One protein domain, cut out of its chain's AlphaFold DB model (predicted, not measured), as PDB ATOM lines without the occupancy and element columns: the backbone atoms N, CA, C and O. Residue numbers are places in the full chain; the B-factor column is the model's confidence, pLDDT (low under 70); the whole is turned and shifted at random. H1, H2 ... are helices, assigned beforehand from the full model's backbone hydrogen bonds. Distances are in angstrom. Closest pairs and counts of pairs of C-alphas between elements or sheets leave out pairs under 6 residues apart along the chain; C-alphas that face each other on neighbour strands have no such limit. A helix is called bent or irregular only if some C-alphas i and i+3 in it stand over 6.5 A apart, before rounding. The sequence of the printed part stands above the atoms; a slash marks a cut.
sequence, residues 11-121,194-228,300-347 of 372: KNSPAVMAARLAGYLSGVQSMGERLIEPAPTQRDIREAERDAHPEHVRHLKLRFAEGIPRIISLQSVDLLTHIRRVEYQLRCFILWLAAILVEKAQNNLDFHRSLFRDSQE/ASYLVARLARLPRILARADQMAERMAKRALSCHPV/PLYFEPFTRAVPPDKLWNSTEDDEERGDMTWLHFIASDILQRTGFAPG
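Overview. This is residues 11 to 121, 194 to 228 and 300 to 347 of the 372 residues of an uncharacterized protein of Ponticaulis sp (UniProt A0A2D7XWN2). One very long helix, H3, is the spine of an elongated domain: along its long arm H3b pack H1, running back beside it, the row H5, H6 and H7, and H10. At one end H2 and the short arm H3a make a tip that reaches beyond the other helices, with residues 50 to 55 standing free, and at the other end H4 turns off H3b at a corner. The printed part has 194 residues with ten named helices, H1 to H10 in order along the chain, and no named strand; the class is all helix. It is loose, with a radius of gyration of the C-alphas of 22.7 A, and its C-alphas span 78 by 39 by 29 A, only just a rod.

Arrangement. H3, residues 54 to 107, is the hub, touching seven other helices. By its hydrogen bonds it was assigned as one helix, but it is bent: C-alphas 65 and 68 are 6.9 A apart, and its arms H3a, residues 54 to 65, and H3b, residues 68 to 107, stand at a steep tilt of 36 degrees, only just past shallow. H1, residues 14 to 35, touches H3b at a shallow tilt of 15 degrees, opposite ways; the closest C-alphas, of Val 28 and His 82, are 6.6 A apart. H10, residues 322 to 341, touches residues 89 to 103 of H3b, closest at the C-alphas of Trp 96 and Ala 335, 4.2 A, with a tilt of 35.1 degrees, only just steep, the same way. H1 and H10 are near each other. H7, residues 211 to 225, touches residues 93 to 102 of H3b at a steep tilt of 52 degrees, the same way, with the C-alphas of Ala 98 and Ala 215 closest at 4.3 A. H5, residues 194 to 201, touches H3b, closest at the C-alphas of Ile 83 and Leu 201, 6.7 A, and H6, residues 204 to 208, touches it at those of Leu 90 and Leu 208, 7.0 A. H1 touches H5 with residues 28 to 32 alone and H6 with residues 18 to 25 alone; the closest C-alphas are those of Gln 29 and Leu 201, 6.8 A, and of Leu 25 and Pro 205, 7.1 A. H9, residues 313 to 316, only just touches H3b, with 3 pairs of C-alphas within 8 A, the closest those of Arg 85 and Leu 315, 6.0 A. H8, residues 304 to 307, is close to but not clearly touching H10, the C-alphas of Phe 306 and Ser 336 being closest at 5.8 A. H4, residues 109 to 121, and H3b touch only at the corner, at the C-alphas of Ala 105 and His 112, 4.4 A. H2, residues 42 to 51, is close to but not clearly touching H3a, closest at the C-alphas of Glu 49 and Val 57, 6.4 A, and is apart from H1. Every O i to N i+4 pair is within hydrogen-bond range in H1, H2, H3a, H3b, H5, H6, H7 and H10; in H4 6 of 9 are, and H8 and H9 are too short for such a pair.

Along the chain. H3b is 57.6 A from first to last C-alpha, from C-alpha 68 at (57.563, -20.489, -13.997) to C-alpha 107 at (21.369, -54.213, 15.596). H1 is 31.1 A long and begins at C-alpha 14, (38.808, -50.340, 7.448). H10 is 28.3 A long and ends at C-alpha 341, (20.636, -50.444, 4.554). H7 measures 20.9 A, H4 18.8 A and H3a 16.4 A.

Size, cuts and confidence. The two C-alphas farthest apart, of Pro 54 and Leu 109, are 78.7 A apart. Residues 122 to 193 are not printed, with 43.2 A between C-alphas 121 and 194, nor are residues 229 to 299, with 15.4 A between C-alphas 228 and 300. Of the links that are printed whole, H1 to H2 is short and the others are tight. The mean pLDDT of the printed part is 79.4; 51 residues are under 70, among them residues 35 to 45 and 55 to 76.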
ATOM      1  N   LYS A  11      41.172 -57.741   2.568       74.19
ATOM      2  CA  LYS A  11      41.770 -56.693   1.725       74.19
ATOM      3  C   LYS A  11      40.982 -55.381   1.823       74.19
ATOM      4  O   LYS A  11      41.532 -54.303   1.634       74.19
ATOM      5  N   ASN A  12      39.716 -55.482   2.218       81.31
ATOM      6  CA  ASN A  12      38.752 -54.402   2.315       81.31
ATOM      7  C   ASN A  12      38.363 -54.064   3.766       81.31
ATOM      8  O   ASN A  12      37.298 -53.507   4.020       81.31
ATOM      9  N   SER A  13      39.201 -54.415   4.747       88.69
ATOM     10  CA  SER A  13      38.997 -53.964   6.128       88.69
ATOM     11  C   SER A  13      39.249 -52.453   6.270       88.69
ATOM     12  O   SER A  13      40.088 -51.903   5.546       88.69
ATOM     13  N   PRO A  14      38.591 -51.769   7.230       90.00
ATOM     14  CA  PRO A  14      38.808 -50.340   7.448       90.00
ATOM     15  C   PRO A  14      40.269 -49.970   7.708       90.00
ATOM     16  O   PRO A  14      40.738 -48.952   7.210       90.00
ATOM     17  N   ALA A  15      41.011 -50.827   8.416       89.25
ATOM     18  CA  ALA A  15      42.430 -50.624   8.694       89.25
ATOM     19  C   ALA A  15      43.294 -50.696   7.424       89.25
ATOM     20  O   ALA A  15      44.148 -49.837   7.208       89.25
ATOM     21  N   VAL A  16      43.047 -51.682   6.551       90.62
ATOM     22  CA  VAL A  16      43.768 -51.809   5.273       90.62
ATOM     23  C   VAL A  16      43.446 -50.631   4.355       90.62
ATOM     24  O   VAL A  16      44.336 -50.104   3.692       90.62
ATOM     25  N   MET A  17      42.194 -50.172   4.343       91.06
ATOM     26  CA  MET A  17      41.812 -49.001   3.560       91.06
ATOM     27  C   MET A  17      42.425 -47.706   4.105       91.06
ATOM     28  O   MET A  17      42.970 -46.917   3.339       91.06
ATOM     29  N   ALA A  18      42.457 -47.519   5.424       91.81
ATOM     30  CA  ALA A  18      43.158 -46.390   6.030       91.81
ATOM     31  C   ALA A  18      44.653 -46.374   5.665       91.81
ATOM     32  O   ALA A  18      45.187 -45.313   5.350       91.81
ATOM     33  N   ALA A  19      45.316 -47.537   5.647       91.25
ATOM     34  CA  ALA A  19      46.715 -47.651   5.239       91.25
ATOM     35  C   ALA A  19      46.925 -47.279   3.760       91.25
ATOM     36  O   ALA A  19      47.852 -46.535   3.443       91.25
ATOM     37  N   ARG A  20      46.038 -47.728   2.863       91.44
ATOM     38  CA  ARG A  20      46.079 -47.362   1.437       91.44
ATOM     39  C   ARG A  20      45.852 -45.866   1.219       91.44
ATOM     40  O   ARG A  20      46.642 -45.224   0.531       91.44
ATOM     41  N   LEU A  21      44.867 -45.274   1.900       91.25
ATOM     42  CA  LEU A  21      44.637 -43.823   1.876       91.25
ATOM     43  C   LEU A  21      45.822 -43.035   2.442       91.25
ATOM     44  O   LEU A  21      46.145 -41.971   1.920       91.25
ATOM     45  N   ALA A  22      46.486 -43.540   3.485       91.94
ATOM     46  CA  ALA A  22      47.698 -42.929   4.025       91.94
ATOM     47  C   ALA A  22      48.860 -42.978   3.019       91.94
ATOM     48  O   ALA A  22      49.569 -41.985   2.861       91.94
ATOM     49  N   GLY A  23      49.020 -44.098   2.305       91.06
ATOM     50  CA  GLY A  23      49.992 -44.233   1.220       91.06
ATOM     51  C   GLY A  23      49.734 -43.232   0.094       91.06
ATOM     52  O   GLY A  23      50.633 -42.479  -0.281       91.06
ATOM     53  N   TYR A  24      48.486 -43.143  -0.370       90.31
ATOM     54  CA  TYR A  24      48.109 -42.183  -1.404       90.31
ATOM     55  C   TYR A  24      48.305 -40.730  -0.943       90.31
ATOM     56  O   TYR A  24      48.873 -39.915  -1.667       90.31
ATOM     57  N   LEU A  25      47.935 -40.409   0.302       90.38
ATOM     58  CA  LEU A  25      48.192 -39.101   0.912       90.38
ATOM     59  C   LEU A  25      49.672 -38.731   0.927       90.38
ATOM     60  O   LEU A  25      50.003 -37.598   0.587       90.38
ATOM     61  N   SER A  26      50.540 -39.670   1.301       90.62
ATOM     62  CA  SER A  26      51.991 -39.479   1.273       90.62
ATOM     63  C   SER A  26      52.479 -39.183  -0.150       90.62
ATOM     64  O   SER A  26      53.247 -38.246  -0.365       90.62
ATOM     65  N   GLY A  27      51.941 -39.895  -1.148       88.12
ATOM     66  CA  GLY A  27      52.185 -39.618  -2.564       88.12
ATOM     67  C   GLY A  27      51.814 -38.183  -2.949       88.12
ATOM     68  O   GLY A  27      52.660 -37.439  -3.446       88.12
ATOM     69  N   VAL A  28      50.593 -37.742  -2.632       87.44
ATOM     70  CA  VAL A  28      50.129 -36.373  -2.929       87.44
ATOM     71  C   VAL A  28      50.920 -35.315  -2.148       87.44
ATOM     72  O   VAL A  28      51.162 -34.224  -2.665       87.44
ATOM     73  N   GLN A  29      51.367 -35.618  -0.926       86.62
ATOM     74  CA  GLN A  29      52.257 -34.744  -0.159       86.62
ATOM     75  C   GLN A  29      53.614 -34.580  -0.831       86.62
ATOM     76  O   GLN A  29      54.042 -33.448  -1.032       86.62
ATOM     77  N   SER A  30      54.226 -35.682  -1.267       84.75
ATOM     78  CA  SER A  30      55.492 -35.642  -1.998       84.75
ATOM     79  C   SER A  30      55.370 -34.873  -3.319       84.75
ATOM     80  O   SER A  30      56.283 -34.141  -3.694       84.75
ATOM     81  N   MET A  31      54.220 -34.968  -4.002       82.06
ATOM     82  CA  MET A  31      53.926 -34.136  -5.169       82.06
ATOM     83  C   MET A  31      53.831 -32.664  -4.775       82.06
ATOM     84  O   MET A  31      54.486 -31.834  -5.390       82.06
ATOM     85  N   GLY A  32      53.068 -32.332  -3.731       77.19
ATOM     86  CA  GLY A  32      52.967 -30.964  -3.228       77.19
ATOM     87  C   GLY A  32      54.330 -30.362  -2.885       77.19
ATOM     88  O   GLY A  32      54.626 -29.259  -3.325       77.19
ATOM     89  N   GLU A  33      55.183 -31.095  -2.173       77.44
ATOM     90  CA  GLU A  33      56.528 -30.648  -1.785       77.44
ATOM     91  C   GLU A  33      57.441 -30.393  -2.992       77.44
ATOM     92  O   GLU A  33      58.150 -29.393  -3.008       77.44
ATOM     93  N   ARG A  34      57.371 -31.228  -4.039       71.69
ATOM     94  CA  ARG A  34      58.108 -31.007  -5.300       71.69
ATOM     95  C   ARG A  34      57.611 -29.791  -6.080       71.69
ATOM     96  O   ARG A  34      58.372 -29.178  -6.815       71.69
ATOM     97  N   LEU A  35      56.324 -29.472  -5.963       66.81
ATOM     98  CA  LEU A  35      55.697 -28.347  -6.660       66.81
ATOM     99  C   LEU A  35      55.895 -27.016  -5.930       66.81
ATOM    100  O   LEU A  35      55.824 -25.954  -6.544       66.81
ATOM    101  N   ILE A  36      56.146 -27.078  -4.625       63.06
ATOM    102  CA  ILE A  36      56.486 -25.942  -3.772       63.06
ATOM    103  C   ILE A  36      58.006 -25.955  -3.567       63.06
ATOM    104  O   ILE A  36      58.493 -25.940  -2.437       63.06
ATOM    105  N   GLU A  37      58.785 -25.995  -4.651       55.16
ATOM    106  CA  GLU A  37      60.173 -25.552  -4.529       55.16
ATOM    107  C   GLU A  37      60.146 -24.083  -4.071       55.16
ATOM    108  O   GLU A  37      59.384 -23.277  -4.628       55.16
ATOM    109  N   PRO A  38      60.898 -23.714  -3.017       54.47
ATOM    110  CA  PRO A  38      60.942 -22.335  -2.568       54.47
ATOM    111  C   PRO A  38      61.409 -21.473  -3.740       54.47
ATOM    112  O   PRO A  38      62.414 -21.782  -4.380       54.47
ATOM    113  N   ALA A  39      60.667 -20.400  -4.033       54.84
ATOM    114  CA  ALA A  39      61.110 -19.429  -5.023       54.84
ATOM    115  C   ALA A  39      62.558 -19.031  -4.684       54.84
ATOM    116  O   ALA A  39      62.809 -18.714  -3.515       54.84
ATOM    117  N   PRO A  40      63.497 -19.071  -5.652       56.25
ATOM    118  CA  PRO A  40      64.889 -18.752  -5.386       56.25
ATOM    119  C   PRO A  40      64.955 -17.392  -4.702       56.25
ATOM    120  O   PRO A  40      64.341 -16.409  -5.132       56.25
ATOM    121  N   THR A  41      65.650 -17.363  -3.577       61.50
ATOM    122  CA  THR A  41      65.786 -16.184  -2.737       61.50
ATOM    123  C   THR A  41      66.447 -15.068  -3.552       61.50
ATOM    124  O   THR A  41      67.228 -15.334  -4.464       61.50
ATOM    125  N   GLN A  42      66.233 -13.788  -3.209       61.97
ATOM    126  CA  GLN A  42      66.977 -12.685  -3.857       61.97
ATOM    127  C   GLN A  42      68.500 -12.893  -3.818       61.97
ATOM    128  O   GLN A  42      69.220 -12.357  -4.656       61.97
ATOM    129  N   ARG A  43      68.984 -13.659  -2.838       66.88
ATOM    130  CA  ARG A  43      70.371 -14.096  -2.732       66.88
ATOM    131  C   ARG A  43      70.781 -15.001  -3.897       66.88
ATOM    132  O   ARG A  43      71.752 -14.672  -4.561       66.88
ATOM    133  N   ASP A  44      69.993 -16.025  -4.195       65.94
ATOM    134  CA  ASP A  44      70.250 -16.995  -5.267       65.94
ATOM    135  C   ASP A  44      70.217 -16.317  -6.646       65.94
ATOM    136  O   ASP A  44      71.023 -16.618  -7.522       65.94
ATOM    137  N   ILE A  45      69.337 -15.321  -6.820       66.88
ATOM    138  CA  ILE A  45      69.284 -14.495  -8.036       66.88
ATOM    139  C   ILE A  45      70.548 -13.636  -8.168       66.88
ATOM    140  O   ILE A  45      71.131 -13.569  -9.244       66.88
ATOM    141  N   ARG A  46      70.995 -12.993  -7.082       70.31
ATOM    142  CA  ARG A  46      72.212 -12.161  -7.083       70.31
ATOM    143  C   ARG A  46      73.487 -12.980  -7.268       70.31
ATOM    144  O   ARG A  46      74.462 -12.459  -7.795       70.31
ATOM    145  N   GLU A  47      73.493 -14.220  -6.800       71.62
ATOM    146  CA  GLU A  47      74.605 -15.161  -6.952       71.62
ATOM    147  C   GLU A  47      74.668 -15.671  -8.401       71.62
ATOM    148  O   GLU A  47      75.709 -15.567  -9.042       71.62
ATOM    149  N   ALA A  48      73.520 -16.020  -8.994       63.75
ATOM    150  CA  ALA A  48      73.422 -16.318 -10.423       63.75
ATOM    151  C   ALA A  48      73.773 -15.115 -11.324       63.75
ATOM    152  O   ALA A  48      74.359 -15.294 -12.388       63.75
ATOM    153  N   GLU A  49      73.450 -13.881 -10.913       67.56
ATOM    154  CA  GLU A  49      73.841 -12.656 -11.633       67.56
ATOM    155  C   GLU A  49      75.349 -12.356 -11.547       67.56
ATOM    156  O   GLU A  49      75.858 -11.637 -12.406       67.56
ATOM    157  N   ARG A  50      76.068 -12.890 -10.548       70.19
ATOM    158  CA  ARG A  50      77.532 -12.743 -10.438       70.19
ATOM    159  C   ARG A  50      78.294 -13.733 -11.310       70.19
ATOM    160  O   ARG A  50      79.316 -13.352 -11.872       70.19
ATOM    161  N   ASP A  51      77.787 -14.957 -11.435       64.44
ATOM    162  CA  ASP A  51      78.533 -16.060 -12.051       64.44
ATOM    163  C   ASP A  51      78.133 -16.344 -13.511       64.44
ATOM    164  O   ASP A  51      78.815 -17.100 -14.204       64.44
ATOM    165  N   ALA A  52      77.048 -15.743 -14.019       61.75
ATOM    166  CA  ALA A  52      76.484 -16.106 -15.318       61.75
ATOM    167  C   ALA A  52      76.634 -15.047 -16.426       61.75
ATOM    168  O   ALA A  52      76.477 -13.843 -16.228       61.75
ATOM    169  N   HIS A  53      76.845 -15.533 -17.655       67.06
ATOM    170  CA  HIS A  53      76.853 -14.743 -18.891       67.06
ATOM    171  C   HIS A  53      75.535 -13.943 -19.057       67.06
ATOM    172  O   HIS A  53      74.464 -14.477 -18.754       67.06
ATOM    173  N   PRO A  54      75.546 -12.705 -19.591       70.50
ATOM    174  CA  PRO A  54      74.356 -11.839 -19.687       70.50
ATOM    175  C   PRO A  54      73.154 -12.469 -20.416       70.50
ATOM    176  O   PRO A  54      72.002 -12.210 -20.064       70.50
ATOM    177  N   GLU A  55      73.407 -13.348 -21.386       62.59
ATOM    178  CA  GLU A  55      72.362 -14.126 -22.075       62.59
ATOM    179  C   GLU A  55      71.714 -15.204 -21.182       62.59
ATOM    180  O   GLU A  55      70.513 -15.457 -21.280       62.59
ATOM    181  N   HIS A  56      72.456 -15.776 -20.228       65.44
ATOM    182  CA  HIS A  56      71.911 -16.709 -19.237       65.44
ATOM    183  C   HIS A  56      70.999 -15.988 -18.234       65.44
ATOM    184  O   HIS A  56      69.928 -16.490 -17.897       65.44
ATOM    185  N   VAL A  57      71.360 -14.765 -17.831       65.25
ATOM    186  CA  VAL A  57      70.528 -13.912 -16.963       65.25
ATOM    187  C   VAL A  57      69.235 -13.487 -17.669       65.25
ATOM    188  O   VAL A  57      68.173 -13.467 -17.046       65.25
ATOM    189  N   ARG A  58      69.281 -13.189 -18.977       66.69
ATOM    190  CA  ARG A  58      68.078 -12.921 -19.791       66.69
ATOM    191  C   ARG A  58      67.182 -14.148 -19.920       66.69
ATOM    192  O   ARG A  58      65.975 -14.033 -19.713       66.69
ATOM    193  N   HIS A  59      67.763 -15.311 -20.207       65.81
ATOM    194  CA  HIS A  59      67.026 -16.571 -20.276       65.81
ATOM    195  C   HIS A  59      66.361 -16.914 -18.937       65.81
ATOM    196  O   HIS A  59      65.179 -17.253 -18.905       65.81
ATOM    197  N   LEU A  60      67.078 -16.737 -17.824       62.28
ATOM    198  CA  LEU A  60      66.534 -16.867 -16.477       62.28
ATOM    199  C   LEU A  60      65.377 -15.886 -16.259       62.28
ATOM    200  O   LEU A  60      64.287 -16.323 -15.914       62.28
ATOM    201  N   LYS A  61      65.553 -14.587 -16.531       65.31
ATOM    202  CA  LYS A  61      64.497 -13.567 -16.362       65.31
ATOM    203  C   LYS A  61      63.234 -13.876 -17.173       65.31
ATOM    204  O   LYS A  61      62.144 -13.752 -16.626       65.31
ATOM    205  N   LEU A  62      63.359 -14.337 -18.419       63.53
ATOM    206  CA  LEU A  62      62.218 -14.770 -19.242       63.53
ATOM    207  C   LEU A  62      61.563 -16.047 -18.696       63.53
ATOM    208  O   LEU A  62      60.339 -16.126 -18.582       63.53
ATOM    209  N   ARG A  63      62.367 -17.029 -18.268       58.22
ATOM    210  CA  ARG A  63      61.872 -18.242 -17.603       58.22
ATOM    211  C   ARG A  63      61.125 -17.905 -16.306       58.22
ATOM    212  O   ARG A  63      60.084 -18.502 -16.055       58.22
ATOM    213  N   PHE A  64      61.601 -16.936 -15.522       61.72
ATOM    214  CA  PHE A  64      60.965 -16.468 -14.284       61.72
ATOM    215  C   PHE A  64      59.705 -15.634 -14.532       61.72
ATOM    216  O   PHE A  64      58.731 -15.785 -13.798       61.72
ATOM    217  N   ALA A  65      59.703 -14.780 -15.556       58.06
ATOM    218  CA  ALA A  65      58.570 -13.914 -15.868       58.06
ATOM    219  C   ALA A  65      57.394 -14.676 -16.502       58.06
ATOM    220  O   ALA A  65      56.242 -14.363 -16.208       58.06
ATOM    221  N   GLU A  66      57.662 -15.682 -17.341       53.66
ATOM    222  CA  GLU A  66      56.620 -16.326 -18.158       53.66
ATOM    223  C   GLU A  66      56.541 -17.850 -17.989       53.66
ATOM    224  O   GLU A  66      55.444 -18.415 -17.959       53.66
ATOM    225  N   GLY A  67      57.682 -18.534 -17.856       49.97
ATOM    226  CA  GLY A  67      57.745 -20.000 -17.801       49.97
ATOM    227  C   GLY A  67      57.321 -20.584 -16.454       49.97
ATOM    228  O   GLY A  67      56.514 -21.510 -16.397       49.97
ATOM    229  N   ILE A  68      57.824 -20.019 -15.360       54.41
ATOM    230  CA  ILE A  68      57.563 -20.489 -13.997       54.41
ATOM    231  C   ILE A  68      56.103 -20.270 -13.584       54.41
ATOM    232  O   ILE A  68      55.494 -21.229 -13.117       54.41
ATOM    233  N   PRO A  69      55.464 -19.111 -13.843       54.44
ATOM    234  CA  PRO A  69      54.038 -18.945 -13.564       54.44
ATOM    235  C   PRO A  69      53.152 -19.940 -14.328       54.44
ATOM    236  O   PRO A  69      52.176 -20.440 -13.772       54.44
ATOM    237  N   ARG A  70      53.499 -20.279 -15.580       50.16
ATOM    238  CA  ARG A  70      52.746 -21.254 -16.389       50.16
ATOM    239  C   ARG A  70      52.923 -22.689 -15.896       50.16
ATOM    240  O   ARG A  70      51.922 -23.385 -15.739       50.16
ATOM    241  N   ILE A  71      54.153 -23.113 -15.608       50.47
ATOM    242  CA  ILE A  71      54.446 -24.455 -15.078       50.47
ATOM    243  C   ILE A  71      53.784 -24.639 -13.705       50.47
ATOM    244  O   ILE A  71      53.075 -25.623 -13.507       50.47
ATOM    245  N   ILE A  72      53.887 -23.639 -12.820       58.81
ATOM    246  CA  ILE A  72      53.192 -23.626 -11.525       58.81
ATOM    247  C   ILE A  72      51.674 -23.693 -11.725       58.81
ATOM    248  O   ILE A  72      50.995 -24.427 -11.011       58.81
ATOM    249  N   SER A  73      51.116 -22.973 -12.707       59.91
ATOM    250  CA  SER A  73      49.669 -22.988 -12.952       59.91
ATOM    251  C   SER A  73      49.151 -24.359 -13.395       59.91
ATOM    252  O   SER A  73      48.166 -24.827 -12.831       59.91
ATOM    253  N   LEU A  74      49.830 -25.043 -14.324       60.41
ATOM    254  CA  LEU A  74      49.430 -26.379 -14.782       60.41
ATOM    255  C   LEU A  74      49.568 -27.406 -13.654       60.41
ATOM    256  O   LEU A  74      48.612 -28.100 -13.320       60.41
ATOM    257  N   GLN A  75      50.707 -27.398 -12.967       65.06
ATOM    258  CA  GLN A  75      50.961 -28.309 -11.856       65.06
ATOM    259  C   GLN A  75      50.030 -28.065 -10.654       65.06
ATOM    260  O   GLN A  75      49.681 -28.998  -9.929       65.06
ATOM    261  N   SER A  76      49.571 -26.826 -10.445       69.69
ATOM    262  CA  SER A  76      48.583 -26.506  -9.407       69.69
ATOM    263  C   SER A  76      47.197 -27.089  -9.702       69.69
ATOM    264  O   SER A  76      46.471 -27.439  -8.766       69.69
ATOM    265  N   VAL A  77      46.831 -27.229 -10.983       74.81
ATOM    266  CA  VAL A  77      45.575 -27.865 -11.412       74.81
ATOM    267  C   VAL A  77      45.635 -29.370 -11.162       74.81
ATOM    268  O   VAL A  77      44.679 -29.933 -10.618       74.81
ATOM    269  N   ASP A  78      46.769 -29.999 -11.459       79.81
ATOM    270  CA  ASP A  78      46.990 -31.424 -11.196       79.81
ATOM    271  C   ASP A  78      46.959 -31.705  -9.688       79.81
ATOM    272  O   ASP A  78      46.178 -32.538  -9.217       79.81
ATOM    273  N   LEU A  79      47.699 -30.924  -8.892       82.38
ATOM    274  CA  LEU A  79      47.701 -31.036  -7.431       82.38
ATOM    275  C   LEU A  79      46.301 -30.839  -6.833       82.38
ATOM    276  O   LEU A  79      45.886 -31.586  -5.944       82.38
ATOM    277  N   LEU A  80      45.538 -29.856  -7.320       82.88
ATOM    278  CA  LEU A  80      44.157 -29.638  -6.887       82.88
ATOM    279  C   LEU A  80      43.267 -30.849  -7.196       82.88
ATOM    280  O   LEU A  80      42.373 -31.168  -6.407       82.88
ATOM    281  N   THR A  81      43.499 -31.520  -8.321       85.94
ATOM    282  CA  THR A  81      42.751 -32.714  -8.723       85.94
ATOM    283  C   THR A  81      43.052 -33.883  -7.788       85.94
ATOM    284  O   THR A  81      42.113 -34.464  -7.239       85.94
ATOM    285  N   HIS A  82      44.327 -34.130  -7.474       87.88
ATOM    286  CA  HIS A  82      44.729 -35.110  -6.459       87.88
ATOM    287  C   HIS A  82      44.117 -34.809  -5.085       87.88
ATOM    288  O   HIS A  82      43.499 -35.679  -4.474       87.88
ATOM    289  N   ILE A  83      44.191 -33.554  -4.621       84.88
ATOM    290  CA  ILE A  83      43.578 -33.132  -3.350       84.88
ATOM    291  C   ILE A  83      42.071 -33.416  -3.348       84.88
ATOM    292  O   ILE A  83      41.538 -33.921  -2.361       84.88
ATOM    293  N   ARG A  84      41.363 -33.113  -4.444       86.44
ATOM    294  CA  ARG A  84      39.919 -33.377  -4.561       86.44
ATOM    295  C   ARG A  84      39.599 -34.871  -4.532       86.44
ATOM    296  O   ARG A  84      38.617 -35.237  -3.886       86.44
ATOM    297  N   ARG A  85      40.411 -35.718  -5.175       88.50
ATOM    298  CA  ARG A  85      40.251 -37.181  -5.117       88.50
ATOM    299  C   ARG A  85      40.419 -37.705  -3.698       88.50
ATOM    300  O   ARG A  85      39.528 -38.387  -3.199       88.50
ATOM    301  N   VAL A  86      41.493 -37.308  -3.016       88.38
ATOM    302  CA  VAL A  86      41.725 -37.740  -1.634       88.38
ATOM    303  C   VAL A  86      40.608 -37.260  -0.712       88.38
ATOM    304  O   VAL A  86      40.104 -38.018   0.110       88.38
ATOM    305  N   GLU A  87      40.176 -36.003  -0.839       88.81
ATOM    306  CA  GLU A  87      39.058 -35.491  -0.046       88.81
ATOM    307  C   GLU A  87      37.775 -36.285  -0.281       88.81
ATOM    308  O   GLU A  87      37.020 -36.518   0.663       88.81
ATOM    309  N   TYR A  88      37.516 -36.685  -1.524       90.31
ATOM    310  CA  TYR A  88      36.367 -37.503  -1.872       90.31
ATOM    311  C   TYR A  88      36.455 -38.899  -1.241       90.31
ATOM    312  O   TYR A  88      35.519 -39.314  -0.552       90.31
ATOM    313  N   GLN A  89      37.590 -39.583  -1.394       91.06
ATOM    314  CA  GLN A  89      37.837 -40.889  -0.783       91.06
ATOM    315  C   GLN A  89      37.751 -40.825   0.751       91.06
ATOM    316  O   GLN A  89      37.078 -41.653   1.358       91.06
ATOM    317  N   LEU A  90      38.337 -39.801   1.388       90.19
ATOM    318  CA  LEU A  90      38.253 -39.586   2.838       90.19
ATOM    319  C   LEU A  90      36.813 -39.367   3.311       90.19
ATOM    320  O   LEU A  90      36.428 -39.891   4.352       90.19
ATOM    321  N   ARG A  91      36.004 -38.604   2.565       91.06
ATOM    322  CA  ARG A  91      34.578 -38.431   2.892       91.06
ATOM    323  C   ARG A  91      33.833 -39.759   2.800       91.06
ATOM    324  O   ARG A  91      33.105 -40.080   3.732       91.06
ATOM    325  N   CYS A  92      34.049 -40.533   1.734       91.12
ATOM    326  CA  CYS A  92      33.444 -41.859   1.585       91.12
ATOM    327  C   CYS A  92      33.870 -42.795   2.722       91.12
ATOM    328  O   CYS A  92      33.026 -43.453   3.317       91.12
ATOM    329  N   PHE A  93      35.153 -42.790   3.091       93.81
ATOM    330  CA  PHE A  93      35.688 -43.588   4.191       93.81
ATOM    331  C   PHE A  93      35.066 -43.221   5.548       93.81
ATOM    332  O   PHE A  93      34.613 -44.097   6.277       93.81
ATOM    333  N   ILE A  94      34.969 -41.928   5.877       92.12
ATOM    334  CA  ILE A  94      34.339 -41.467   7.127       92.12
ATOM    335  C   ILE A  94      32.848 -41.827   7.154       92.12
ATOM    336  O   ILE A  94      32.337 -42.239   8.194       92.12
ATOM    337  N   LEU A  95      32.150 -41.684   6.025       91.19
ATOM    338  CA  LEU A  95      30.738 -42.051   5.905       91.19
ATOM    339  C   LEU A  95      30.531 -43.558   6.029       91.19
ATOM    340  O   LEU A  95      29.604 -43.978   6.711       91.19
ATOM    341  N   TRP A  96      31.418 -44.361   5.449       94.19
ATOM    342  CA  TRP A  96      31.418 -45.810   5.600       94.19
ATOM    343  C   TRP A  96      31.602 -46.233   7.064       94.19
ATOM    344  O   TRP A  96      30.806 -47.014   7.581       94.19
ATOM    345  N   LEU A  97      32.584 -45.657   7.766       93.94
ATOM    346  CA  LEU A  97      32.776 -45.886   9.201       93.94
ATOM    347  C   LEU A  97      31.539 -45.479  10.014       93.94
ATOM    348  O   LEU A  97      31.094 -46.227  10.884       93.94
ATOM    349  N   ALA A  98      30.967 -44.309   9.723       91.94
ATOM    350  CA  ALA A  98      29.770 -43.829  10.405       91.94
ATOM    351  C   ALA A  98      28.581 -44.771  10.169       91.94
ATOM    352  O   ALA A  98      27.860 -45.089  11.113       91.94
ATOM    353  N   ALA A  99      28.410 -45.259   8.940       90.88
ATOM    354  CA  ALA A  99      27.352 -46.188   8.570       90.88
ATOM    355  C   ALA A  99      27.501 -47.536   9.292       90.88
ATOM    356  O   ALA A  99      26.523 -48.026   9.847       90.88
ATOM    357  N   ILE A 100      28.723 -48.082   9.398       92.62
ATOM    358  CA  ILE A 100      28.995 -49.297  10.190       92.62
ATOM    359  C   ILE A 100      28.611 -49.092  11.663       92.62
ATOM    360  O   ILE A 100      28.033 -49.983  12.285       92.62
ATOM    361  N   LEU A 101      28.943 -47.938  12.252       92.19
ATOM    362  CA  LEU A 101      28.599 -47.644  13.648       92.19
ATOM    363  C   LEU A 101      27.084 -47.551  13.853       92.19
ATOM    364  O   LEU A 101      26.571 -48.070  14.844       92.19
ATOM    365  N   VAL A 102      26.376 -46.917  12.918       89.81
ATOM    366  CA  VAL A 102      24.912 -46.824  12.934       89.81
ATOM    367  C   VAL A 102      24.277 -48.206  12.793       89.81
ATOM    368  O   VAL A 102      23.438 -48.558  13.615       89.81
ATOM    369  N   GLU A 103      24.709 -49.008  11.820       91.19
ATOM    370  CA  GLU A 103      24.220 -50.373  11.595       91.19
ATOM    371  C   GLU A 103      24.412 -51.242  12.847       91.19
ATOM    372  O   GLU A 103      23.485 -51.897  13.324       91.19
ATOM    373  N   LYS A 104      25.601 -51.188  13.460       89.69
ATOM    374  CA  LYS A 104      25.881 -51.906  14.710       89.69
ATOM    375  C   LYS A 104      25.005 -51.445  15.869       89.69
ATOM    376  O   LYS A 104      24.590 -52.287  16.661       89.69
ATOM    377  N   ALA A 105      24.739 -50.145  15.982       89.50
ATOM    378  CA  ALA A 105      23.888 -49.585  17.030       89.50
ATOM    379  C   ALA A 105      22.403 -49.912  16.824       89.50
ATOM    380  O   ALA A 105      21.692 -50.113  17.803       89.50
ATOM    381  N   GLN A 106      21.944 -50.006  15.574       86.75
ATOM    382  CA  GLN A 106      20.591 -50.458  15.242       86.75
ATOM    383  C   GLN A 106      20.402 -51.944  15.578       86.75
ATOM    384  O   GLN A 106      19.370 -52.318  16.126       86.75
ATOM    385  N   ASN A 107      21.421 -52.773  15.328       89.31
ATOM    386  CA  ASN A 107      21.369 -54.213  15.596       89.31
ATOM    387  C   ASN A 107      21.623 -54.584  17.068       89.31
ATOM    388  O   ASN A 107      21.182 -55.639  17.513       89.31
ATOM    389  N   ASN A 108      22.341 -53.748  17.831       89.81
ATOM    390  CA  ASN A 108      22.722 -54.035  19.216       89.81
ATOM    391  C   ASN A 108      22.435 -52.845  20.139       89.81
ATOM    392  O   ASN A 108      23.161 -51.846  20.156       89.81
ATOM    393  N   LEU A 109      21.418 -52.998  20.987       85.50
ATOM    394  CA  LEU A 109      20.959 -51.945  21.896       85.50
ATOM    395  C   LEU A 109      21.984 -51.612  23.000       85.50
ATOM    396  O   LEU A 109      22.090 -50.460  23.425       85.50
ATOM    397  N   ASP A 110      22.788 -52.592  23.420       86.88
ATOM    398  CA  ASP A 110      23.879 -52.383  24.382       86.88
ATOM    399  C   ASP A 110      25.019 -51.555  23.780       86.88
ATOM    400  O   ASP A 110      25.529 -50.633  24.420       86.88
ATOM    401  N   PHE A 111      25.362 -51.812  22.513       88.88
ATOM    402  CA  PHE A 111      26.339 -51.002  21.787       88.88
ATOM    403  C   PHE A 111      25.835 -49.570  21.597       88.88
ATOM    404  O   PHE A 111      26.591 -48.626  21.817       88.88
ATOM    405  N   HIS A 112      24.549 -49.396  21.266       86.56
ATOM    406  CA  HIS A 112      23.926 -48.075  21.201       86.56
ATOM    407  C   HIS A 112      24.119 -47.316  22.520       86.56
ATOM    408  O   HIS A 112      24.610 -46.192  22.516       86.56
ATOM    409  N   ARG A 113      23.809 -47.929  23.669       85.88
ATOM    410  CA  ARG A 113      24.015 -47.297  24.986       85.88
ATOM    411  C   ARG A 113      25.485 -46.961  25.250       85.88
ATOM    412  O   ARG A 113      25.762 -45.848  25.689       85.88
ATOM    413  N   SER A 114      26.410 -47.874  24.944       87.25
ATOM    414  CA  SER A 114      27.855 -47.651  25.105       87.25
ATOM    415  C   SER A 114      28.345 -46.455  24.292       87.25
ATOM    416  O   SER A 114      29.061 -45.614  24.825       87.25
ATOM    417  N   LEU A 115      27.901 -46.328  23.037       84.81
ATOM    418  CA  LEU A 115      28.281 -45.230  22.147       84.81
ATOM    419  C   LEU A 115      27.976 -43.864  22.789       84.81
ATOM    420  O   LEU A 115      28.779 -42.940  22.698       84.81
ATOM    421  N   PHE A 116      26.836 -43.728  23.471       82.19
ATOM    422  CA  PHE A 116      26.449 -42.485  24.148       82.19
ATOM    423  C   PHE A 116      27.029 -42.333  25.567       82.19
ATOM    424  O   PHE A 116      27.088 -41.204  26.065       82.19
ATOM    425  N   ARG A 117      27.496 -43.415  26.207       74.44
ATOM    426  CA  ARG A 117      28.008 -43.398  27.589       74.44
ATOM    427  C   ARG A 117      29.358 -42.695  27.721       74.44
ATOM    428  O   ARG A 117      29.519 -41.875  28.622       74.44
ATOM    429  N   ASP A 118      30.262 -42.883  26.762       61.75
ATOM    430  CA  ASP A 118      31.586 -42.232  26.755       61.75
ATOM    431  C   ASP A 118      31.487 -40.690  26.696       61.75
ATOM    432  O   ASP A 118      32.368 -39.951  27.143       61.75
ATOM    433  N   SER A 119      30.367 -40.167  26.179       52.75
ATOM    434  CA  SER A 119      30.068 -38.729  26.181       52.75
ATOM    435  C   SER A 119      29.507 -38.218  27.509       52.75
ATOM    436  O   SER A 119      29.631 -37.029  27.791       52.75
ATOM    437  N   GLN A 120      28.911 -39.086  28.331       47.84
ATOM    438  CA  GLN A 120      28.488 -38.734  29.686       47.84
ATOM    439  C   GLN A 120      29.648 -38.816  30.675       47.84
ATOM    440  O   GLN A 120      29.768 -37.920  31.500       47.84
ATOM    441  N   GLU A 121      30.548 -39.793  30.548       45.19
ATOM    442  CA  GLU A 121      31.730 -39.892  31.420       45.19
ATOM    443  C   GLU A 121      32.686 -38.702  31.207       45.19
ATOM    444  O   GLU A 121      33.207 -38.156  32.171       45.19
ATOM    445  N   ALA A 194      48.366 -20.702  -4.181       60.38
ATOM    446  CA  ALA A 194      49.123 -21.904  -3.837       60.38
ATOM    447  C   ALA A 194      49.104 -22.150  -2.318       60.38
ATOM    448  O   ALA A 194      48.943 -23.288  -1.878       60.38
ATOM    449  N   SER A 195      49.120 -21.076  -1.517       60.50
ATOM    450  CA  SER A 195      49.012 -21.127  -0.051       60.50
ATOM    451  C   SER A 195      47.770 -21.895   0.438       60.50
ATOM    452  O   SER A 195      47.819 -22.630   1.430       60.50
ATOM    453  N   TYR A 196      46.656 -21.793  -0.292       68.25
ATOM    454  CA  TYR A 196      45.403 -22.471   0.020       68.25
ATOM    455  C   TYR A 196      45.465 -23.973  -0.285       68.25
ATOM    456  O   TYR A 196      44.931 -24.777   0.487       68.25
ATOM    457  N   LEU A 197      46.139 -24.371  -1.368       69.12
ATOM    458  CA  LEU A 197      46.363 -25.783  -1.696       69.12
ATOM    459  C   LEU A 197      47.242 -26.454  -0.638       69.12
ATOM    460  O   LEU A 197      46.872 -27.510  -0.124       69.12
ATOM    461  N   VAL A 198      48.327 -25.792  -0.223       70.12
ATOM    462  CA  VAL A 198      49.205 -26.270   0.860       70.12
ATOM    463  C   VAL A 198      48.434 -26.421   2.167       70.12
ATOM    464  O   VAL A 198      48.509 -27.456   2.832       70.12
ATOM    465  N   ALA A 199      47.620 -25.425   2.523       71.50
ATOM    466  CA  ALA A 199      46.803 -25.480   3.729       71.50
ATOM    467  C   ALA A 199      45.764 -26.614   3.695       71.50
ATOM    468  O   ALA A 199      45.425 -27.165   4.746       71.50
ATOM    469  N   ARG A 200      45.236 -26.977   2.519       76.81
ATOM    470  CA  ARG A 200      44.347 -28.141   2.362       76.81
ATOM    471  C   ARG A 200      45.114 -29.443   2.511       76.81
ATOM    472  O   ARG A 200      44.713 -30.262   3.335       76.81
ATOM    473  N   LEU A 201      46.226 -29.587   1.800       77.62
ATOM    474  CA  LEU A 201      47.086 -30.768   1.840       77.62
ATOM    475  C   LEU A 201      47.563 -31.078   3.267       77.62
ATOM    476  O   LEU A 201      47.397 -32.195   3.748       77.62
ATOM    477  N   ALA A 202      48.010 -30.060   4.009       78.50
ATOM    478  CA  ALA A 202      48.449 -30.189   5.401       78.50
ATOM    479  C   ALA A 202      47.340 -30.640   6.377       78.50
ATOM    480  O   ALA A 202      47.619 -31.085   7.495       78.50
ATOM    481  N   ARG A 203      46.062 -30.512   5.997       83.12
ATOM    482  CA  ARG A 203      44.924 -30.939   6.827       83.12
ATOM    483  C   ARG A 203      44.539 -32.394   6.599       83.12
ATOM    484  O   ARG A 203      43.983 -32.984   7.522       83.12
ATOM    485  N   LEU A 204      44.795 -32.962   5.422       83.38
ATOM    486  CA  LEU A 204      44.284 -34.286   5.062       83.38
ATOM    487  C   LEU A 204      44.800 -35.419   5.971       83.38
ATOM    488  O   LEU A 204      43.963 -36.186   6.451       83.38
ATOM    489  N   PRO A 205      46.095 -35.486   6.347       85.81
ATOM    490  CA  PRO A 205      46.567 -36.506   7.288       85.81
ATOM    491  C   PRO A 205      45.886 -36.397   8.655       85.81
ATOM    492  O   PRO A 205      45.533 -37.396   9.275       85.81
ATOM    493  N   ARG A 206      45.628 -35.164   9.114       84.88
ATOM    494  CA  ARG A 206      44.921 -34.914  10.380       84.88
ATOM    495  C   ARG A 206      43.455 -35.337  10.316       84.88
ATOM    496  O   ARG A 206      42.888 -35.671  11.352       84.88
ATOM    497  N   ILE A 207      42.835 -35.266   9.137       85.12
ATOM    498  CA  ILE A 207      41.465 -35.741   8.913       85.12
ATOM    499  C   ILE A 207      41.441 -37.266   8.975       85.12
ATOM    500  O   ILE A 207      40.612 -37.802   9.701       85.12
ATOM    501  N   LEU A 208      42.376 -37.945   8.304       88.56
ATOM    502  CA  LEU A 208      42.484 -39.404   8.363       88.56
ATOM    503  C   LEU A 208      42.742 -39.898   9.796       88.56
ATOM    504  O   LEU A 208      42.024 -40.762  10.282       88.56
ATOM    505  N   ALA A 209      43.675 -39.271  10.520       87.50
ATOM    506  CA  ALA A 209      43.977 -39.613  11.915       87.50
ATOM    507  C   ALA A 209      42.795 -39.407  12.883       87.50
ATOM    508  O   ALA A 209      42.785 -39.951  13.982       87.50
ATOM    509  N   ARG A 210      41.808 -38.583  12.506       87.50
ATOM    510  CA  ARG A 210      40.596 -38.313  13.300       87.50
ATOM    511  C   ARG A 210      39.337 -38.895  12.662       87.50
ATOM    512  O   ARG A 210      38.240 -38.529  13.089       87.50
ATOM    513  N   ALA A 211      39.477 -39.751  11.649       85.81
ATOM    514  CA  ALA A 211      38.352 -40.289  10.896       85.81
ATOM    515  C   ALA A 211      37.362 -41.006  11.821       85.81
ATOM    516  O   ALA A 211      36.169 -40.728  11.742       85.81
ATOM    517  N   ASP A 212      37.860 -41.790  12.780       88.69
ATOM    518  CA  ASP A 212      37.035 -42.500  13.765       88.69
ATOM    519  C   ASP A 212      36.197 -41.540  14.615       88.69
ATOM    520  O   ASP A 212      34.978 -41.656  14.682       88.69
ATOM    521  N   GLN A 213      36.818 -40.499  15.181       86.56
ATOM    522  CA  GLN A 213      36.112 -39.488  15.981       86.56
ATOM    523  C   GLN A 213      35.108 -38.679  15.152       86.56
ATOM    524  O   GLN A 213      34.141 -38.126  15.681       86.56
ATOM    525  N   MET A 214      35.380 -38.478  13.859       86.88
ATOM    526  CA  MET A 214      34.442 -37.821  12.948       86.88
ATOM    527  C   MET A 214      33.249 -38.732  12.667       86.88
ATOM    528  O   MET A 214      32.114 -38.279  12.812       86.88
ATOM    529  N   ALA A 215      33.512 -39.997  12.347       88.81
ATOM    530  CA  ALA A 215      32.507 -41.017  12.094       88.81
ATOM    531  C   ALA A 215      31.604 -41.238  13.312       88.81
ATOM    532  O   ALA A 215      30.385 -41.201  13.187       88.81
ATOM    533  N   GLU A 216      32.181 -41.349  14.508       86.25
ATOM    534  CA  GLU A 216      31.449 -41.496  15.765       86.25
ATOM    535  C   GLU A 216      30.523 -40.301  16.028       86.25
ATOM    536  O   GLU A 216      29.336 -40.468  16.308       86.25
ATOM    537  N   ARG A 217      31.025 -39.068  15.872       85.88
ATOM    538  CA  ARG A 217      30.202 -37.855  16.026       85.88
ATOM    539  C   ARG A 217      29.072 -37.791  15.004       85.88
ATOM    540  O   ARG A 217      27.990 -37.299  15.328       85.88
ATOM    541  N   MET A 218      29.317 -38.244  13.778       86.50
ATOM    542  CA  MET A 218      28.300 -38.308  12.730       86.50
ATOM    543  C   MET A 218      27.250 -39.379  13.041       86.50
ATOM    544  O   MET A 218      26.063 -39.073  12.977       86.50
ATOM    545  N   ALA A 219      27.667 -40.569  13.477       87.44
ATOM    546  CA  ALA A 219      26.784 -41.657  13.892       87.44
ATOM    547  C   ALA A 219      25.902 -41.256  15.086       87.44
ATOM    548  O   ALA A 219      24.687 -41.415  15.030       87.44
ATOM    549  N   LYS A 220      26.477 -40.629  16.123       85.44
ATOM    550  CA  LYS A 220      25.722 -40.091  17.271       85.44
ATOM    551  C   LYS A 220      24.635 -39.118  16.836       85.44
ATOM    552  O   LYS A 220      23.496 -39.215  17.287       85.44
ATOM    553  N   ARG A 221      24.978 -38.183  15.944       84.56
ATOM    554  CA  ARG A 221      24.010 -37.230  15.385       84.56
ATOM    555  C   ARG A 221      22.933 -37.943  14.574       84.56
ATOM    556  O   ARG A 221      21.770 -37.611  14.737       84.56
ATOM    557  N   ALA A 222      23.308 -38.918  13.750       85.19
ATOM    558  CA  ALA A 222      22.376 -39.679  12.922       85.19
ATOM    559  C   ALA A 222      21.341 -40.415  13.785       85.19
ATOM    560  O   ALA A 222      20.141 -40.236  13.593       85.19
ATOM    561  N   LEU A 223      21.812 -41.137  14.805       83.38
ATOM    562  CA  LEU A 223      20.982 -41.855  15.775       83.38
ATOM    563  C   LEU A 223      20.122 -40.913  16.637       83.38
ATOM    564  O   LEU A 223      19.020 -41.273  17.027       83.38
ATOM    565  N   SER A 224      20.592 -39.689  16.910       82.31
ATOM    566  CA  SER A 224      19.812 -38.687  17.659       82.31
ATOM    567  C   SER A 224      18.731 -38.007  16.809       82.31
ATOM    568  O   SER A 224      17.705 -37.586  17.336       82.31
ATOM    569  N   CYS A 225      18.967 -37.850  15.503       71.69
ATOM    570  CA  CYS A 225      18.032 -37.210  14.574       71.69
ATOM    571  C   CYS A 225      16.972 -38.175  14.027       71.69
ATOM    572  O   CYS A 225      15.938 -37.717  13.543       71.69
ATOM    573  N   HIS A 226      17.214 -39.486  14.091       63.62
ATOM    574  CA  HIS A 226      16.294 -40.506  13.607       63.62
ATOM    575  C   HIS A 226      15.918 -41.455  14.756       63.62
ATOM    576  O   HIS A 226      16.671 -42.390  15.034       63.62
ATOM    577  N   PRO A 227      14.789 -41.230  15.462       50.50
ATOM    578  CA  PRO A 227      14.306 -42.213  16.418       50.50
ATOM    579  C   PRO A 227      14.005 -43.499  15.647       50.50
ATOM    580  O   PRO A 227      13.267 -43.486  14.662       50.50
ATOM    581  N   VAL A 228      14.657 -44.574  16.084       46.59
ATOM    582  CA  VAL A 228      14.562 -45.951  15.596       46.59
ATOM    583  C   VAL A 228      13.174 -46.248  15.021       46.59
ATOM    584  O   VAL A 228      12.173 -46.249  15.737       46.59
ATOM    585  N   PRO A 300      22.705 -35.984   8.929       79.81
ATOM    586  CA  PRO A 300      24.127 -35.706   9.127       79.81
ATOM    587  C   PRO A 300      25.049 -36.573   8.257       79.81
ATOM    588  O   PRO A 300      26.230 -36.252   8.152       79.81
ATOM    589  N   LEU A 301      24.529 -37.639   7.642       83.62
ATOM    590  CA  LEU A 301      25.221 -38.543   6.720       83.62
ATOM    591  C   LEU A 301      24.899 -38.254   5.243       83.62
ATOM    592  O   LEU A 301      25.318 -39.009   4.370       83.62
ATOM    593  N   TYR A 302      24.169 -37.172   4.941       84.31
ATOM    594  CA  TYR A 302      23.863 -36.808   3.559       84.31
ATOM    595  C   TYR A 302      25.140 -36.497   2.770       84.31
ATOM    596  O   TYR A 302      25.947 -35.645   3.159       84.31
ATOM    597  N   PHE A 303      25.283 -37.147   1.617       85.44
ATOM    598  CA  PHE A 303      26.364 -36.903   0.674       85.44
ATOM    599  C   PHE A 303      25.831 -36.969  -0.755       85.44
ATOM    600  O   PHE A 303      25.482 -38.038  -1.240       85.44
ATOM    601  N   GLU A 304      25.763 -35.811  -1.413       84.12
ATOM    602  CA  GLU A 304      25.164 -35.644  -2.747       84.12
ATOM    603  C   GLU A 304      25.666 -36.664  -3.789       84.12
ATOM    604  O   GLU A 304      24.818 -37.240  -4.467       84.12
ATOM    605  N   PRO A 305      26.966 -37.011  -3.877       85.44
ATOM    606  CA  PRO A 305      27.431 -38.013  -4.835       85.44
ATOM    607  C   PRO A 305      26.797 -39.403  -4.702       85.44
ATOM    608  O   PRO A 305      26.737 -40.107  -5.701       85.44
ATOM    609  N   PHE A 306      26.291 -39.798  -3.526       85.12
ATOM    610  CA  PHE A 306      25.608 -41.090  -3.340       85.12
ATOM    611  C   PHE A 306      24.194 -41.142  -3.943       85.12
ATOM    612  O   PHE A 306      23.549 -42.181  -3.894       85.12
ATOM    613  N   THR A 307      23.708 -40.049  -4.540       82.62
ATOM    614  CA  THR A 307      22.517 -40.082  -5.414       82.62
ATOM    615  C   THR A 307      22.749 -40.909  -6.680       82.62
ATOM    616  O   THR A 307      21.796 -41.392  -7.291       82.62
ATOM    617  N   ARG A 308      24.016 -41.082  -7.072       83.25
ATOM    618  CA  ARG A 308      24.452 -41.890  -8.211       83.25
ATOM    619  C   ARG A 308      25.104 -43.168  -7.704       83.25
ATOM    620  O   ARG A 308      25.708 -43.174  -6.639       83.25
ATOM    621  N   ALA A 309      25.018 -44.232  -8.499       82.12
ATOM    622  CA  ALA A 309      25.637 -45.523  -8.183       82.12
ATOM    623  C   ALA A 309      27.162 -45.555  -8.413       82.12
ATOM    624  O   ALA A 309      27.829 -46.508  -8.015       82.12
ATOM    625  N   VAL A 310      27.702 -44.548  -9.106       84.94
ATOM    626  CA  VAL A 310      29.099 -44.484  -9.552       84.94
ATOM    627  C   VAL A 310      29.733 -43.187  -9.033       84.94
ATOM    628  O   VAL A 310      29.045 -42.158  -8.979       84.94
ATOM    629  N   PRO A 311      31.037 -43.191  -8.673       88.19
ATOM    630  CA  PRO A 311      31.754 -41.971  -8.325       88.19
ATOM    631  C   PRO A 311      31.648 -40.885  -9.409       88.19
ATOM    632  O   PRO A 311      31.501 -41.204 -10.585       88.19
ATOM    633  N   PRO A 312      31.800 -39.595  -9.060       88.62
ATOM    634  CA  PRO A 312      31.757 -38.513 -10.039       88.62
ATOM    635  C   PRO A 312      32.780 -38.691 -11.172       88.62
ATOM    636  O   PRO A 312      33.985 -38.717 -10.910       88.62
ATOM    637  N   ASP A 313      32.311 -38.690 -12.424       86.00
ATOM    638  CA  ASP A 313      33.126 -38.940 -13.629       86.00
ATOM    639  C   ASP A 313      34.387 -38.074 -13.706       86.00
ATOM    640  O   ASP A 313      35.443 -38.531 -14.130       86.00
ATOM    641  N   LYS A 314      34.301 -36.812 -13.264       87.06
ATOM    642  CA  LYS A 314      35.442 -35.882 -13.261       87.06
ATOM    643  C   LYS A 314      36.573 -36.336 -12.340       87.06
ATOM    644  O   LYS A 314      37.726 -36.053 -12.627       87.06
ATOM    645  N   LEU A 315      36.246 -36.974 -11.217       86.38
ATOM    646  CA  LEU A 315      37.241 -37.493 -10.278       86.38
ATOM    647  C   LEU A 315      37.697 -38.886 -10.705       86.38
ATOM    648  O   LEU A 315      38.893 -39.161 -10.669       86.38
ATOM    649  N   TRP A 316      36.760 -39.714 -11.172       88.44
ATOM    650  CA  TRP A 316      37.016 -41.075 -11.639       88.44
ATOM    651  C   TRP A 316      37.951 -41.134 -12.845       88.44
ATOM    652  O   TRP A 316      38.953 -41.835 -12.790       88.44
ATOM    653  N   ASN A 317      37.712 -40.307 -13.863       87.62
ATOM    654  CA  ASN A 317      38.565 -40.244 -15.054       87.62
ATOM    655  C   ASN A 317      39.886 -39.489 -14.837       87.62
ATOM    656  O   ASN A 317      40.691 -39.401 -15.756       87.62
ATOM    657  N   SER A 318      40.109 -38.885 -13.665       85.69
ATOM    658  CA  SER A 318      41.313 -38.071 -13.438       85.69
ATOM    659  C   SER A 318      42.536 -38.866 -12.985       85.69
ATOM    660  O   SER A 318      43.624 -38.300 -12.905       85.69
ATOM    661  N   THR A 319      42.364 -40.135 -12.613       83.88
ATOM    662  CA  THR A 319      43.466 -41.007 -12.197       83.88
ATOM    663  C   THR A 319      43.744 -42.052 -13.268       83.88
ATOM    664  O   THR A 319      42.829 -42.701 -13.772       83.88
ATOM    665  N   GLU A 320      45.018 -42.200 -13.621       83.50
ATOM    666  CA  GLU A 320      45.482 -43.253 -14.526       83.50
ATOM    667  C   GLU A 320      45.661 -44.582 -13.778       83.50
ATOM    668  O   GLU A 320      45.533 -45.644 -14.380       83.50
ATOM    669  N   ASP A 321      45.850 -44.532 -12.454       88.00
ATOM    670  CA  ASP A 321      46.061 -45.698 -11.600       88.00
ATOM    671  C   ASP A 321      44.763 -46.506 -11.421       88.00
ATOM    672  O   ASP A 321      43.762 -46.027 -10.872       88.00
ATOM    673  N   ASP A 322      44.775 -47.747 -11.911       89.38
ATOM    674  CA  ASP A 322      43.656 -48.684 -11.801       89.38
ATOM    675  C   ASP A 322      43.372 -49.077 -10.343       89.38
ATOM    676  O   ASP A 322      42.207 -49.285  -9.985       89.38
ATOM    677  N   GLU A 323      44.393 -49.141  -9.482       88.38
ATOM    678  CA  GLU A 323      44.205 -49.475  -8.067       88.38
ATOM    679  C   GLU A 323      43.470 -48.345  -7.338       88.38
ATOM    680  O   GLU A 323      42.493 -48.594  -6.626       88.38
ATOM    681  N   GLU A 324      43.854 -47.088  -7.589       88.50
ATOM    682  CA  GLU A 324      43.174 -45.912  -7.033       88.50
ATOM    683  C   GLU A 324      41.713 -45.826  -7.512       88.50
ATOM    684  O   GLU A 324      40.804 -45.516  -6.725       88.50
ATOM    685  N   ARG A 325      41.458 -46.134  -8.795       91.00
ATOM    686  CA  ARG A 325      40.093 -46.215  -9.346       91.00
ATOM    687  C   ARG A 325      39.284 -47.312  -8.675       91.00
ATOM    688  O   ARG A 325      38.123 -47.072  -8.320       91.00
ATOM    689  N   GLY A 326      39.886 -48.483  -8.480       89.44
ATOM    690  CA  GLY A 326      39.286 -49.602  -7.763       89.44
ATOM    691  C   GLY A 326      38.887 -49.208  -6.343       89.44
ATOM    692  O   GLY A 326      37.729 -49.381  -5.960       89.44
ATOM    693  N   ASP A 327      39.797 -48.582  -5.601       91.69
ATOM    694  CA  ASP A 327      39.569 -48.167  -4.217       91.69
ATOM    695  C   ASP A 327      38.508 -47.080  -4.091       91.69
ATOM    696  O   ASP A 327      37.640 -47.155  -3.219       91.69
ATOM    697  N   MET A 328      38.511 -46.090  -4.985       91.88
ATOM    698  CA  MET A 328      37.483 -45.052  -4.998       91.88
ATOM    699  C   MET A 328      36.099 -45.608  -5.344       91.88
ATOM    700  O   MET A 328      35.108 -45.219  -4.721       91.88
ATOM    701  N   THR A 329      36.027 -46.505  -6.329       92.88
ATOM    702  CA  THR A 329      34.775 -47.155  -6.739       92.88
ATOM    703  C   THR A 329      34.239 -48.022  -5.608       92.88
ATOM    704  O   THR A 329      33.066 -47.921  -5.249       92.88
ATOM    705  N   TRP A 330      35.118 -48.807  -4.987       93.62
ATOM    706  CA  TRP A 330      34.775 -49.659  -3.861       93.62
ATOM    707  C   TRP A 330      34.302 -48.849  -2.648       93.62
ATOM    708  O   TRP A 330      33.239 -49.145  -2.107       93.62
ATOM    709  N   LEU A 331      35.029 -47.790  -2.263       93.19
ATOM    710  CA  LEU A 331      34.662 -46.900  -1.154       93.19
ATOM    711  C   LEU A 331      33.310 -46.223  -1.372       93.19
ATOM    712  O   LEU A 331      32.518 -46.112  -0.438       93.19
ATOM    713  N   HIS A 332      33.050 -45.750  -2.590       93.06
ATOM    714  CA  HIS A 332      31.772 -45.136  -2.928       93.06
ATOM    715  C   HIS A 332      30.629 -46.145  -2.804       93.06
ATOM    716  O   HIS A 332      29.636 -45.868  -2.132       93.06
ATOM    717  N   PHE A 333      30.803 -47.325  -3.405       91.81
ATOM    718  CA  PHE A 333      29.801 -48.379  -3.383       91.81
ATOM    719  C   PHE A 333      29.498 -48.840  -1.956       91.81
ATOM    720  O   PHE A 333      28.342 -48.821  -1.547       91.81
ATOM    721  N   ILE A 334      30.521 -49.196  -1.171       93.44
ATOM    722  CA  ILE A 334      30.317 -49.744   0.176       93.44
ATOM    723  C   ILE A 334      29.718 -48.709   1.133       93.44
ATOM    724  O   ILE A 334      28.861 -49.043   1.947       93.44
ATOM    725  N   ALA A 335      30.130 -47.441   1.031       91.25
ATOM    726  CA  ALA A 335      29.550 -46.376   1.836       91.25
ATOM    727  C   ALA A 335      28.073 -46.162   1.479       91.25
ATOM    728  O   ALA A 335      27.236 -46.084   2.376       91.25
ATOM    729  N   SER A 336      27.751 -46.111   0.182       90.81
ATOM    730  CA  SER A 336      26.375 -45.959  -0.295       90.81
ATOM    731  C   SER A 336      25.494 -47.140   0.119       90.81
ATOM    732  O   SER A 336      24.416 -46.930   0.662       90.81
ATOM    733  N   ASP A 337      25.956 -48.375  -0.073       89.94
ATOM    734  CA  ASP A 337      25.222 -49.606   0.247       89.94
ATOM    735  C   ASP A 337      24.877 -49.704   1.744       89.94
ATOM    736  O   ASP A 337      23.716 -49.899   2.105       89.94
ATOM    737  N   ILE A 338      25.837 -49.467   2.647       89.75
ATOM    738  CA  ILE A 338      25.555 -49.514   4.095       89.75
ATOM    739  C   ILE A 338      24.654 -48.342   4.524       89.75
ATOM    740  O   ILE A 338      23.764 -48.508   5.363       89.75
ATOM    741  N   LEU A 339      24.810 -47.155   3.930       88.81
ATOM    742  CA  LEU A 339      23.894 -46.038   4.189       88.81
ATOM    743  C   LEU A 339      22.468 -46.332   3.705       88.81
ATOM    744  O   LEU A 339      21.511 -45.941   4.372       88.81
ATOM    745  N   GLN A 340      22.309 -47.043   2.586       88.12
ATOM    746  CA  GLN A 340      21.001 -47.483   2.096       88.12
ATOM    747  C   GLN A 340      20.358 -48.465   3.079       88.12
ATOM    748  O   GLN A 340      19.210 -48.262   3.470       88.12
ATOM    749  N   ARG A 341      21.115 -49.461   3.562       86.81
ATOM    750  CA  ARG A 341      20.636 -50.444   4.554       86.81
ATOM    751  C   ARG A 341      20.218 -49.812   5.877       86.81
ATOM    752  O   ARG A 341      19.217 -50.208   6.458       86.81
ATOM    753  N   THR A 342      20.959 -48.806   6.335       86.69
ATOM    754  CA  THR A 342      20.676 -48.106   7.600       86.69
ATOM    755  C   THR A 342      19.572 -47.048   7.486       86.69
ATOM    756  O   THR A 342      19.189 -46.461   8.500       86.69
ATOM    757  N   GLY A 343      19.048 -46.798   6.277       84.56
ATOM    758  CA  GLY A 343      17.997 -45.808   6.013       84.56
ATOM    759  C   GLY A 343      18.492 -44.360   5.908       84.56
ATOM    760  O   GLY A 343      17.685 -43.433   5.930       84.56
ATOM    761  N   PHE A 344      19.807 -44.150   5.788       82.50
ATOM    762  CA  PHE A 344      20.450 -42.832   5.724       82.50
ATOM    763  C   PHE A 344      20.966 -42.456   4.328       82.50
ATOM    764  O   PHE A 344      21.630 -41.426   4.182       82.50
ATOM    765  N   ALA A 345      20.693 -43.247   3.295       77.00
ATOM    766  CA  ALA A 345      21.075 -42.872   1.941       77.00
ATOM    767  C   ALA A 345      20.288 -41.647   1.448       77.00
ATOM    768  O   ALA A 345      19.094 -41.514   1.741       77.00
ATOM    769  N   PRO A 346      20.923 -40.746   0.676       69.75
ATOM    770  CA  PRO A 346      20.159 -39.820  -0.142       69.75
ATOM    771  C   PRO A 346      19.290 -40.650  -1.096       69.75
ATOM    772  O   PRO A 346      19.787 -41.573  -1.738       69.75
ATOM    773  N   GLY A 347      17.986 -40.370  -1.138       64.06
ATOM    774  CA  GLY A 347      17.081 -41.036  -2.077       64.06
ATOM    775  C   GLY A 347      17.563 -40.884  -3.528       64.06
ATOM    776  O   GLY A 347      18.380 -39.998  -3.800       64.06
TER     777      GLY A 347